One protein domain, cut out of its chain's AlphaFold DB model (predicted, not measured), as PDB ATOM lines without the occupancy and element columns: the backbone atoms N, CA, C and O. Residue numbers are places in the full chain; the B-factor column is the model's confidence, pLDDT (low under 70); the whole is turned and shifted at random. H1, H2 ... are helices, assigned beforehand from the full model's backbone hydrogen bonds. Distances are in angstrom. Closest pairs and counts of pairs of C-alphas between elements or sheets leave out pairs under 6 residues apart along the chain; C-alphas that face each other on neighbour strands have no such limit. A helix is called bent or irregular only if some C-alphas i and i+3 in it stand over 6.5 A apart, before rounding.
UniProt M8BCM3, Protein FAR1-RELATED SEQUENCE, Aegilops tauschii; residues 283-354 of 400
ATOM      1  N   THR A 283      41.883  23.761  -7.500       90.12
ATOM      2  CA  THR A 283      41.471  25.147  -7.241       90.12
ATOM      3  C   THR A 283      40.560  25.227  -6.002       90.12
ATOM      4  O   THR A 283      39.994  24.216  -5.563       90.12
ATOM      5  N   PRO A 284      40.389  26.411  -5.382       91.25
ATOM      6  CA  PRO A 284      39.444  26.580  -4.277       91.25
ATOM      7  C   PRO A 284      38.005  26.191  -4.652       91.25
ATOM      8  O   PRO A 284      37.300  25.611  -3.825       91.25
ATOM      9  N   LEU A 285      37.592  26.457  -5.898       91.12
ATOM     10  CA  LEU A 285      36.268  26.115  -6.417       91.12
ATOM     11  C   LEU A 285      36.094  24.598  -6.574       91.12
ATOM     12  O   LEU A 285      35.135  24.040  -6.046       91.12
ATOM     13  N   GLU A 286      37.056  23.904  -7.188       92.94
ATOM     14  CA  GLU A 286      37.015  22.439  -7.309       92.94
ATOM     15  C   GLU A 286      37.000  21.738  -5.950       92.94
ATOM     16  O   GLU A 286      36.307  20.741  -5.790       92.94
ATOM     17  N   LYS A 287      37.709  22.259  -4.938       94.00
ATOM     18  CA  LYS A 287      37.634  21.715  -3.568       94.00
ATOM     19  C   LYS A 287      36.218  21.817  -2.999       94.00
ATOM     20  O   LYS A 287      35.735  20.847  -2.423       94.00
ATOM     21  N   LYS A 288      35.543  22.961  -3.178       93.56
ATOM     22  CA  LYS A 288      34.136  23.137  -2.775       93.56
ATOM     23  C   LYS A 288      33.220  22.174  -3.539       93.56
ATOM     24  O   LYS A 288      32.386  21.525  -2.920       93.56
ATOM     25  N   PHE A 289      33.421  22.016  -4.847       94.56
ATOM     26  CA  PHE A 289      32.629  21.109  -5.681       94.56
ATOM     27  C   PHE A 289      32.847  19.625  -5.333       94.56
ATOM     28  O   PHE A 289      31.887  18.875  -5.195       94.56
ATOM     29  N   ILE A 290      34.089  19.192  -5.089       94.44
ATOM     30  CA  ILE A 290      34.393  17.827  -4.627       94.44
ATOM     31  C   ILE A 290      33.819  17.581  -3.226       94.44
ATOM     32  O   ILE A 290      33.387  16.463  -2.949       94.44
ATOM     33  N   LYS A 291      33.773  18.605  -2.360       93.75
ATOM     34  CA  LYS A 291      33.070  18.516  -1.077       93.75
ATOM     35  C   LYS A 291      31.560  18.336  -1.280       93.75
ATOM     36  O   LYS A 291      31.014  17.388  -0.736       93.75
ATOM     37  N   LEU A 292      30.914  19.134  -2.136       94.12
ATOM     38  CA  LEU A 292      29.499  18.943  -2.488       94.12
ATOM     39  C   LEU A 292      29.234  17.516  -2.998       94.12
ATOM     40  O   LEU A 292      28.355  16.835  -2.490       94.12
ATOM     41  N   LEU A 293      30.051  17.008  -3.928       95.00
ATOM     42  CA  LEU A 293      29.941  15.625  -4.410       95.00
ATOM     43  C   LEU A 293      30.193  14.575  -3.307       95.00
ATOM     44  O   LEU A 293      29.656  13.470  -3.384       95.00
ATOM     45  N   HIS A 294      31.024  14.874  -2.302       92.44
ATOM     46  CA  HIS A 294      31.241  14.008  -1.138       92.44
ATOM     47  C   HIS A 294      30.003  13.958  -0.246       92.44
ATOM     48  O   HIS A 294      29.598  12.863   0.135       92.44
ATOM     49  N   ASP A 295      29.408  15.115   0.031       89.06
ATOM     50  CA  ASP A 295      28.224  15.268   0.877       89.06
ATOM     51  C   ASP A 295      26.984  14.666   0.169       89.06
ATOM     52  O   ASP A 295      26.163  14.000   0.791       89.06
ATOM     53  N   CYS A 296      26.947  14.729  -1.168       91.06
ATOM     54  CA  CYS A 296      26.059  13.972  -2.062       91.06
ATOM     55  C   CYS A 296      26.406  12.469  -2.205       91.06
ATOM     56  O   CYS A 296      25.930  11.798  -3.122       91.06
ATOM     57  N   ASN A 297      27.287  11.933  -1.358       89.38
ATOM     58  CA  ASN A 297      27.740  10.537  -1.309       89.38
ATOM     59  C   ASN A 297      28.327   9.931  -2.611       89.38
ATOM     60  O   ASN A 297      28.588   8.725  -2.682       89.38
ATOM     61  N   VAL A 298      28.650  10.744  -3.625       93.31
ATOM     62  CA  VAL A 298      29.070  10.295  -4.966       93.31
ATOM     63  C   VAL A 298      30.377   9.488  -4.919       93.31
ATOM     64  O   VAL A 298      31.347   9.859  -4.255       93.31
ATOM     65  N   GLY A 299      30.440   8.355  -5.626       92.00
ATOM     66  CA  GLY A 299      31.626   7.484  -5.663       92.00
ATOM     67  C   GLY A 299      32.866   8.155  -6.294       92.00
ATOM     68  O   GLY A 299      32.704   8.929  -7.237       92.00
ATOM     69  N   PRO A 300      34.109   7.848  -5.854       92.25
ATOM     70  CA  PRO A 300      35.323   8.495  -6.376       92.25
ATOM     71  C   PRO A 300      35.479   8.393  -7.898       92.25
ATOM     72  O   PRO A 300      35.804   9.381  -8.550       92.25
ATOM     73  N   SER A 301      35.178   7.230  -8.486       92.00
ATOM     74  CA  SER A 301      35.223   7.027  -9.941       92.00
ATOM     75  C   SER A 301      34.253   7.953 -10.682       92.00
ATOM     76  O   SER A 301      34.588   8.492 -11.733       92.00
ATOM     77  N   ARG A 302      33.067   8.187 -10.106       92.75
ATOM     78  CA  ARG A 302      32.043   9.064 -10.679       92.75
ATOM     79  C   ARG A 302      32.408  10.540 -10.513       92.75
ATOM     80  O   ARG A 302      32.242  11.298 -11.460       92.75
ATOM     81  N   MET A 303      32.991  10.927  -9.373       94.38
ATOM     82  CA  MET A 303      33.586  12.259  -9.186       94.38
ATOM     83  C   MET A 303      34.644  12.546 -10.258       94.38
ATOM     84  O   MET A 303      34.605  13.592 -10.890       94.38
ATOM     85  N   VAL A 304      35.552  11.596 -10.508       93.06
ATOM     86  CA  VAL A 304      36.609  11.722 -11.525       93.06
ATOM     87  C   VAL A 304      36.041  11.901 -12.936       93.06
ATOM     88  O   VAL A 304      36.549  12.738 -13.672       93.06
ATOM     89  N   GLN A 305      34.972  11.183 -13.301       90.69
ATOM     90  CA  GLN A 305      34.277  11.385 -14.582       90.69
ATOM     91  C   GLN A 305      33.635  12.777 -14.690       90.69
ATOM     92  O   GLN A 305      33.734  13.424 -15.724       90.69
ATOM     93  N   ILE A 306      32.975  13.255 -13.630       91.75
ATOM     94  CA  ILE A 306      32.348  14.586 -13.627       91.75
ATOM     95  C   ILE A 306      33.423  15.676 -13.766       91.75
ATOM     96  O   ILE A 306      33.287  16.575 -14.591       91.75
ATOM     97  N   LEU A 307      34.527  15.566 -13.019       91.75
ATOM     98  CA  LEU A 307      35.662  16.488 -13.117       91.75
ATOM     99  C   LEU A 307      36.328  16.442 -14.499       91.75
ATOM    100  O   LEU A 307      36.688  17.493 -15.027       91.75
ATOM    101  N   SER A 308      36.458  15.265 -15.120       91.31
ATOM    102  CA  SER A 308      37.060  15.175 -16.453       91.31
ATOM    103  C   SER A 308      36.203  15.841 -17.530       91.31
ATOM    104  O   SER A 308      36.776  16.452 -18.425       91.31
ATOM    105  N   LEU A 309      34.868  15.808 -17.406       89.50
ATOM    106  CA  LEU A 309      33.928  16.529 -18.280       89.50
ATOM    107  C   LEU A 309      33.969  18.056 -18.090       89.50
ATOM    108  O   LEU A 309      33.776  18.795 -19.056       89.50
ATOM    109  N   ILE A 310      34.243  18.530 -16.869       88.00
ATOM    110  CA  ILE A 310      34.459  19.958 -16.578       88.00
ATOM    111  C   ILE A 310      35.759  20.441 -17.241       88.00
ATOM    112  O   ILE A 310      35.750  21.447 -17.941       88.00
ATOM    113  N   HIS A 311      36.863  19.698 -17.082       84.88
ATOM    114  CA  HIS A 311      38.161  20.048 -17.683       84.88
ATOM    115  C   HIS A 311      38.206  19.878 -19.205       84.88
ATOM    116  O   HIS A 311      38.950  20.582 -19.880       84.88
ATOM    117  N   ASN A 312      37.452  18.927 -19.759       82.75
ATOM    118  CA  ASN A 312      37.407  18.666 -21.193       82.75
ATOM    119  C   ASN A 312      36.079  17.999 -21.568       82.75
ATOM    120  O   ASN A 312      35.777  16.908 -21.091       82.75
ATOM    121  N   LYS A 313      35.328  18.585 -22.507       75.12
ATOM    122  CA  LYS A 313      34.040  18.044 -22.988       75.12
ATOM    123  C   LYS A 313      34.120  16.581 -23.472       75.12
ATOM    124  O   LYS A 313      33.115  15.883 -23.432       75.12
ATOM    125  N   LYS A 314      35.301  16.100 -23.888       75.56
ATOM    126  CA  LYS A 314      35.558  14.705 -24.302       75.56
ATOM    127  C   LYS A 314      35.768  13.728 -23.127       75.56
ATOM    128  O   LYS A 314      35.941  12.536 -23.351       75.56
ATOM    129  N   GLY A 315      35.794  14.203 -21.878       74.50
ATOM    130  CA  GLY A 315      35.945  13.383 -20.666       74.50
ATOM    131  C   GLY A 315      37.348  12.802 -20.434       74.50
ATOM    132  O   GLY A 315      37.533  11.975 -19.536       74.50
ATOM    133  N   THR A 316      38.350  13.210 -21.217       80.75
ATOM    134  CA  THR A 316      39.684  12.597 -21.229       80.75
ATOM    135  C   THR A 316      40.510  12.963 -19.993       80.75
ATOM    136  O   THR A 316      40.897  14.117 -19.804       80.75
ATOM    137  N   LEU A 317      40.920  11.953 -19.213       81.88
ATOM    138  CA  LEU A 317      41.820  12.109 -18.053       81.88
ATOM    139  C   LEU A 317      43.179  12.747 -18.394       81.88
ATOM    140  O   LEU A 317      43.903  13.177 -17.493       81.88
ATOM    141  N   SER A 318      43.556  12.817 -19.679       77.38
ATOM    142  CA  SER A 318      44.796  13.492 -20.066       77.38
ATOM    143  C   SER A 318      44.776  14.987 -19.718       77.38
ATOM    144  O   SER A 318      45.793  15.521 -19.284       77.38
ATOM    145  N   SER A 319      43.601  15.615 -19.811       77.19
ATOM    146  CA  SER A 319      43.402  17.058 -19.639       77.19
ATOM    147  C   SER A 319      43.426  17.538 -18.184       77.19
ATOM    148  O   SER A 319      43.550  18.736 -17.947       77.19
ATOM    149  N   MET A 320      43.275  16.643 -17.200       84.62
ATOM    150  CA  MET A 320      43.161  17.053 -15.796       84.62
ATOM    151  C   MET A 320      44.531  17.384 -15.172       84.62
ATOM    152  O   MET A 320      45.493  16.639 -15.382       84.62
ATOM    153  N   PRO A 321      44.625  18.422 -14.316       83.81
ATOM    154  CA  PRO A 321      45.863  18.800 -13.627       83.81
ATOM    155  C   PRO A 321      46.213  17.905 -12.417       83.81
ATOM    156  O   PRO A 321      47.199  18.153 -11.728       83.81
ATOM    157  N   TYR A 322      45.426  16.865 -12.138       87.12
ATOM    158  CA  TYR A 322      45.602  15.930 -11.018       87.12
ATOM    159  C   TYR A 322      45.204  14.504 -11.409       87.12
ATOM    160  O   TYR A 322      44.531  14.281 -12.416       87.12
ATOM    161  N   ILE A 323      45.604  13.519 -10.597       90.00
ATOM    162  CA  ILE A 323      45.294  12.102 -10.845       90.00
ATOM    163  C   ILE A 323      44.077  11.620 -10.029       90.00
ATOM    164  O   ILE A 323      43.791  12.181  -8.970       90.00
ATOM    165  N   PRO A 324      43.383  10.534 -10.436       91.31
ATOM    166  CA  PRO A 324      42.238   9.973  -9.697       91.31
ATOM    167  C   PRO A 324      42.519   9.644  -8.218       91.31
ATOM    168  O   PRO A 324      41.635   9.731  -7.360       91.31
ATOM    169  N   ALA A 325      43.770   9.305  -7.897       91.31
ATOM    170  CA  ALA A 325      44.211   9.096  -6.523       91.31
ATOM    171  C   ALA A 325      44.123  10.375  -5.671       91.31
ATOM    172  O   ALA A 325      43.809  10.283  -4.489       91.31
ATOM    173  N   ASP A 326      44.325  11.566  -6.244       92.19
ATOM    174  CA  ASP A 326      44.248  12.832  -5.507       92.19
ATOM    175  C   ASP A 326      42.804  13.167  -5.114       92.19
ATOM    176  O   ASP A 326      42.566  13.605  -3.989       92.19
ATOM    177  N   VAL A 327      41.832  12.865  -5.986       93.38
ATOM    178  CA  VAL A 327      40.392  12.970  -5.676       93.38
ATOM    179  C   VAL A 327      40.030  12.004  -4.547       93.38
ATOM    180  O   VAL A 327      39.347  12.374  -3.594       93.38
ATOM    181  N   THR A 328      40.553  10.777  -4.604       93.88
ATOM    182  CA  THR A 328      40.336   9.752  -3.570       93.88
ATOM    183  C   THR A 328      40.951  10.164  -2.225       93.88
ATOM    184  O   THR A 328      40.299  10.043  -1.187       93.88
ATOM    185  N   ASN A 329      42.163  10.726  -2.235       93.31
ATOM    186  CA  ASN A 329      42.843  11.264  -1.055       93.31
ATOM    187  C   ASN A 329      42.096  12.465  -0.453       93.31
ATOM    188  O   ASN A 329      41.984  12.565   0.771       93.31
ATOM    189  N   LEU A 330      41.556  13.358  -1.290       93.19
ATOM    190  CA  LEU A 330      40.751  14.495  -0.848       93.19
ATOM    191  C   LEU A 330      39.411  14.032  -0.251       93.19
ATOM    192  O   LEU A 330      39.057  14.461   0.846       93.19
ATOM    193  N   LYS A 331      38.725  13.066  -0.878       92.19
ATOM    194  CA  LYS A 331      37.520  12.438  -0.309       92.19
ATOM    195  C   LYS A 331      37.812  11.780   1.048       92.19
ATOM    196  O   LYS A 331      37.050  11.940   1.997       92.19
ATOM    197  N   ALA A 332      38.940  11.077   1.170       91.81
ATOM    198  CA  ALA A 332      39.389  10.474   2.425       91.81
ATOM    199  C   ALA A 332      39.831  11.504   3.485       91.81
ATOM    200  O   ALA A 332      39.941  11.159   4.664       91.81
ATOM    201  N   LYS A 333      40.094  12.760   3.101       92.19
ATOM    202  CA  LYS A 333      40.252  13.876   4.040       92.19
ATOM    203  C   LYS A 333      38.892  14.309   4.590       92.19
ATOM    204  O   LYS A 333      38.737  14.271   5.806       92.19
ATOM    205  N   TYR A 334      37.915  14.605   3.730       91.12
ATOM    206  CA  TYR A 334      36.574  15.019   4.169       91.12
ATOM    207  C   TYR A 334      35.905  13.971   5.069       91.12
ATOM    208  O   TYR A 334      35.451  14.308   6.155       91.12
ATOM    209  N   ARG A 335      36.001  12.677   4.733       86.88
ATOM    210  CA  ARG A 335      35.515  11.585   5.602       86.88
ATOM    211  C   ARG A 335      36.103  11.581   7.016       86.88
ATOM    212  O   ARG A 335      35.432  11.158   7.946       86.88
ATOM    213  N   ARG A 336      37.359  12.009   7.194       85.31
ATOM    214  CA  ARG A 336      37.989  12.097   8.525       85.31
ATOM    215  C   ARG A 336      37.543  13.334   9.296       85.31
ATOM    216  O   ARG A 336      37.503  13.271  10.516       85.31
ATOM    217  N   GLU A 337      37.210  14.414   8.598       82.75
ATOM    218  CA  GLU A 337      36.637  15.627   9.189       82.75
ATOM    219  C   GLU A 337      35.187  15.372   9.641       82.75
ATOM    220  O   GLU A 337      34.820  15.758  10.745       82.75
ATOM    221  N   SER A 338      34.399  14.622   8.861       73.12
ATOM    222  CA  SER A 338      33.025  14.225   9.212       73.12
ATOM    223  C   SER A 338      32.922  13.113  10.267       73.12
ATOM    224  O   SER A 338      31.855  12.947  10.849       73.12
ATOM    225  N   LYS A 339      33.992  12.346  10.537       65.50
ATOM    226  CA  LYS A 339      33.927  11.129  11.378       65.50
ATOM    227  C   LYS A 339      33.405  11.380  12.803       65.50
ATOM    228  O   LYS A 339      32.799  10.486  13.380       65.50
ATOM    229  N   LEU A 340      33.654  12.558  13.375       61.59
ATOM    230  CA  LEU A 340      33.198  12.881  14.733       61.59
ATOM    231  C   LEU A 340      31.679  13.122  14.796       61.59
ATOM    232  O   LEU A 340      31.044  12.699  15.753       61.59
ATOM    233  N   ALA A 341      31.095  13.710  13.746       68.69
ATOM    234  CA  ALA A 341      29.656  13.967  13.660       68.69
ATOM    235  C   ALA A 341      28.827  12.697  13.379       68.69
ATOM    236  O   ALA A 341      27.637  12.669  13.669       68.69
ATOM    237  N   ASP A 342      29.438  11.647  12.825       75.06
ATOM    238  CA  ASP A 342      28.758  10.405  12.420       75.06
ATOM    239  C   ASP A 342      28.114   9.672  13.616       75.06
ATOM    240  O   ASP A 342      26.967   9.230  13.551       75.06
ATOM    241  N   ILE A 343      28.823   9.609  14.750       80.94
ATOM    242  CA  ILE A 343      28.331   8.971  15.985       80.94
ATOM    243  C   ILE A 343      27.240   9.826  16.638       80.94
ATOM    244  O   ILE A 343      26.199   9.296  17.017       80.94
ATOM    245  N   GLU A 344      27.451  11.140  16.732       82.94
ATOM    246  CA  GLU A 344      26.488  12.089  17.306       82.94
ATOM    247  C   GLU A 344      25.169  12.101  16.516       82.94
ATOM    248  O   GLU A 344      24.091  11.968  17.096       82.94
ATOM    249  N   ALA A 345      25.246  12.148  15.182       84.31
ATOM    250  CA  ALA A 345      24.085  12.050  14.302       84.31
ATOM    251  C   ALA A 345      23.375  10.691  14.422       84.31
ATOM    252  O   ALA A 345      22.145  10.638  14.419       84.31
ATOM    253  N   THR A 346      24.126   9.594  14.578       87.31
ATOM    254  CA  THR A 346      23.542   8.262  14.800       87.31
ATOM    255  C   THR A 346      22.808   8.183  16.142       87.31
ATOM    256  O   THR A 346      21.722   7.611  16.209       87.31
ATOM    257  N   MET A 347      23.358   8.786  17.203       87.50
ATOM    258  CA  MET A 347      22.693   8.877  18.506       87.50
ATOM    259  C   MET A 347      21.403   9.694  18.418       87.50
ATOM    260  O   MET A 347      20.360   9.199  18.828       87.50
ATOM    261  N   ALA A 348      21.447  10.880  17.802       89.50
ATOM    262  CA  ALA A 348      20.267  11.719  17.605       89.50
ATOM    263  C   ALA A 348      19.163  11.003  16.800       89.50
ATOM    264  O   ALA A 348      17.991  11.057  17.175       89.50
ATOM    265  N   TYR A 349      19.537  10.274  15.742       90.56
ATOM    266  CA  TYR A 349      18.615   9.442  14.962       90.56
ATOM    267  C   TYR A 349      18.002   8.309  15.798       90.56
ATOM    268  O   TYR A 349      16.800   8.066  15.718       90.56
ATOM    269  N   PHE A 350      18.787   7.622  16.633       92.81
ATOM    270  CA  PHE A 350      18.270   6.576  17.523       92.81
ATOM    271  C   PHE A 350      17.384   7.127  18.652       92.81
ATOM    272  O   PHE A 350      16.390   6.486  18.990       92.81
ATOM    273  N   ASP A 351      17.670   8.321  19.176       90.81
ATOM    274  CA  ASP A 351      16.803   9.038  20.120       90.81
ATOM    275  C   ASP A 351      15.472   9.461  19.483       90.81
ATOM    276  O   ASP A 351      14.426   9.426  20.131       90.81
ATOM    277  N   GLU A 352      15.481   9.878  18.215       93.31
ATOM    278  CA  GLU A 352      14.264  10.147  17.445       93.31
ATOM    279  C   GLU A 352      13.478   8.849  17.200       93.31
ATOM    280  O   GLU A 352      12.290   8.772  17.521       93.31
ATOM    281  N   LYS A 353      14.154   7.775  16.772       92.31
ATOM    282  CA  LYS A 353      13.529   6.468  16.526       92.31
ATOM    283  C   LYS A 353      12.920   5.834  17.779       92.31
ATOM    284  O   LYS A 353      11.860   5.217  17.689       92.31
ATOM    285  N   ALA A 354      13.544   6.024  18.942       91.81
ATOM    286  CA  ALA A 354      13.022   5.582  20.233       91.81
ATOM    287  C   ALA A 354      11.764   6.354  20.681       91.81
ATOM    288  O   ALA A 354      10.953   5.809  21.432       91.81
TER     289      ALA A 354
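This is residues 283 to 354 of the 400 residues of the protein "Protein FAR1-RELATED SEQUENCE" of Aegilops tauschii (UniProt M8BCM3). One long helix, H3, bends sharply into two arms: H1 and H2 pack with their near ends on the first arm, H3a, to form a small head, while residues 339 to 354, with the second arm, H3b, stick out from it as a free arm. That arm makes much of the length, and the long link from H2 to H3 lies at the far end of the head. The printed part has 72 residues with three named helices, H1, H2 and H3 along the chain, no named strand, and the class all helix. The whole is loose, with a radius of gyration of the C-alphas of 15.4 A and spans of 51 by 18 by 18 A.

H3, residues 324 to 354, was assigned as one helix by its hydrogen bonds but is bent: C-alphas 337 and 340 are 7.1 A apart. Its arms are H3a, residues 324 to 337, 20.5 A long, and H3b, residues 340 to 354, 22.1 A long, ending at C-alpha 354 (13.022, 5.582, 20.233). H1, residues 284 to 295, is 16.7 A long and begins at C-alpha 284 (39.444, 26.580, -4.277). H2, residues 300 to 311, is 16.4 A long.

H3a and H3b stand at a steep tilt of 59 degrees. H2 touches H3a with residues 300 to 304 alone, opposite ways at a steep tilt of 61 degrees; their closest C-alphas, of Pro 300 and Thr 328, are 5.9 A apart. H1 touches H3a with residues 290 to 294 alone, the closest C-alphas being those of His 294 and Lys 331, 6.5 A apart. H1 and H2 are close but not clearly touching, with the C-alphas of Leu 293 and Met 303 closest at 6.9 A. H3b is apart from H1 and H2. Every O i to N i+4 pair is within hydrogen-bond range in H1 and H2, against 9 of 10 in H3a and 10 of 11 in H3b.

The C-alphas farthest apart, of Ser 318 and Ala 354, are 51.9 A apart. The printed part has no cut; the link from H1 to H2 is tight, and that from H2 to H3, 12 residues, is long. Mean pLDDT of the printed part is 87.7, and residues 339 to 341 are under 70.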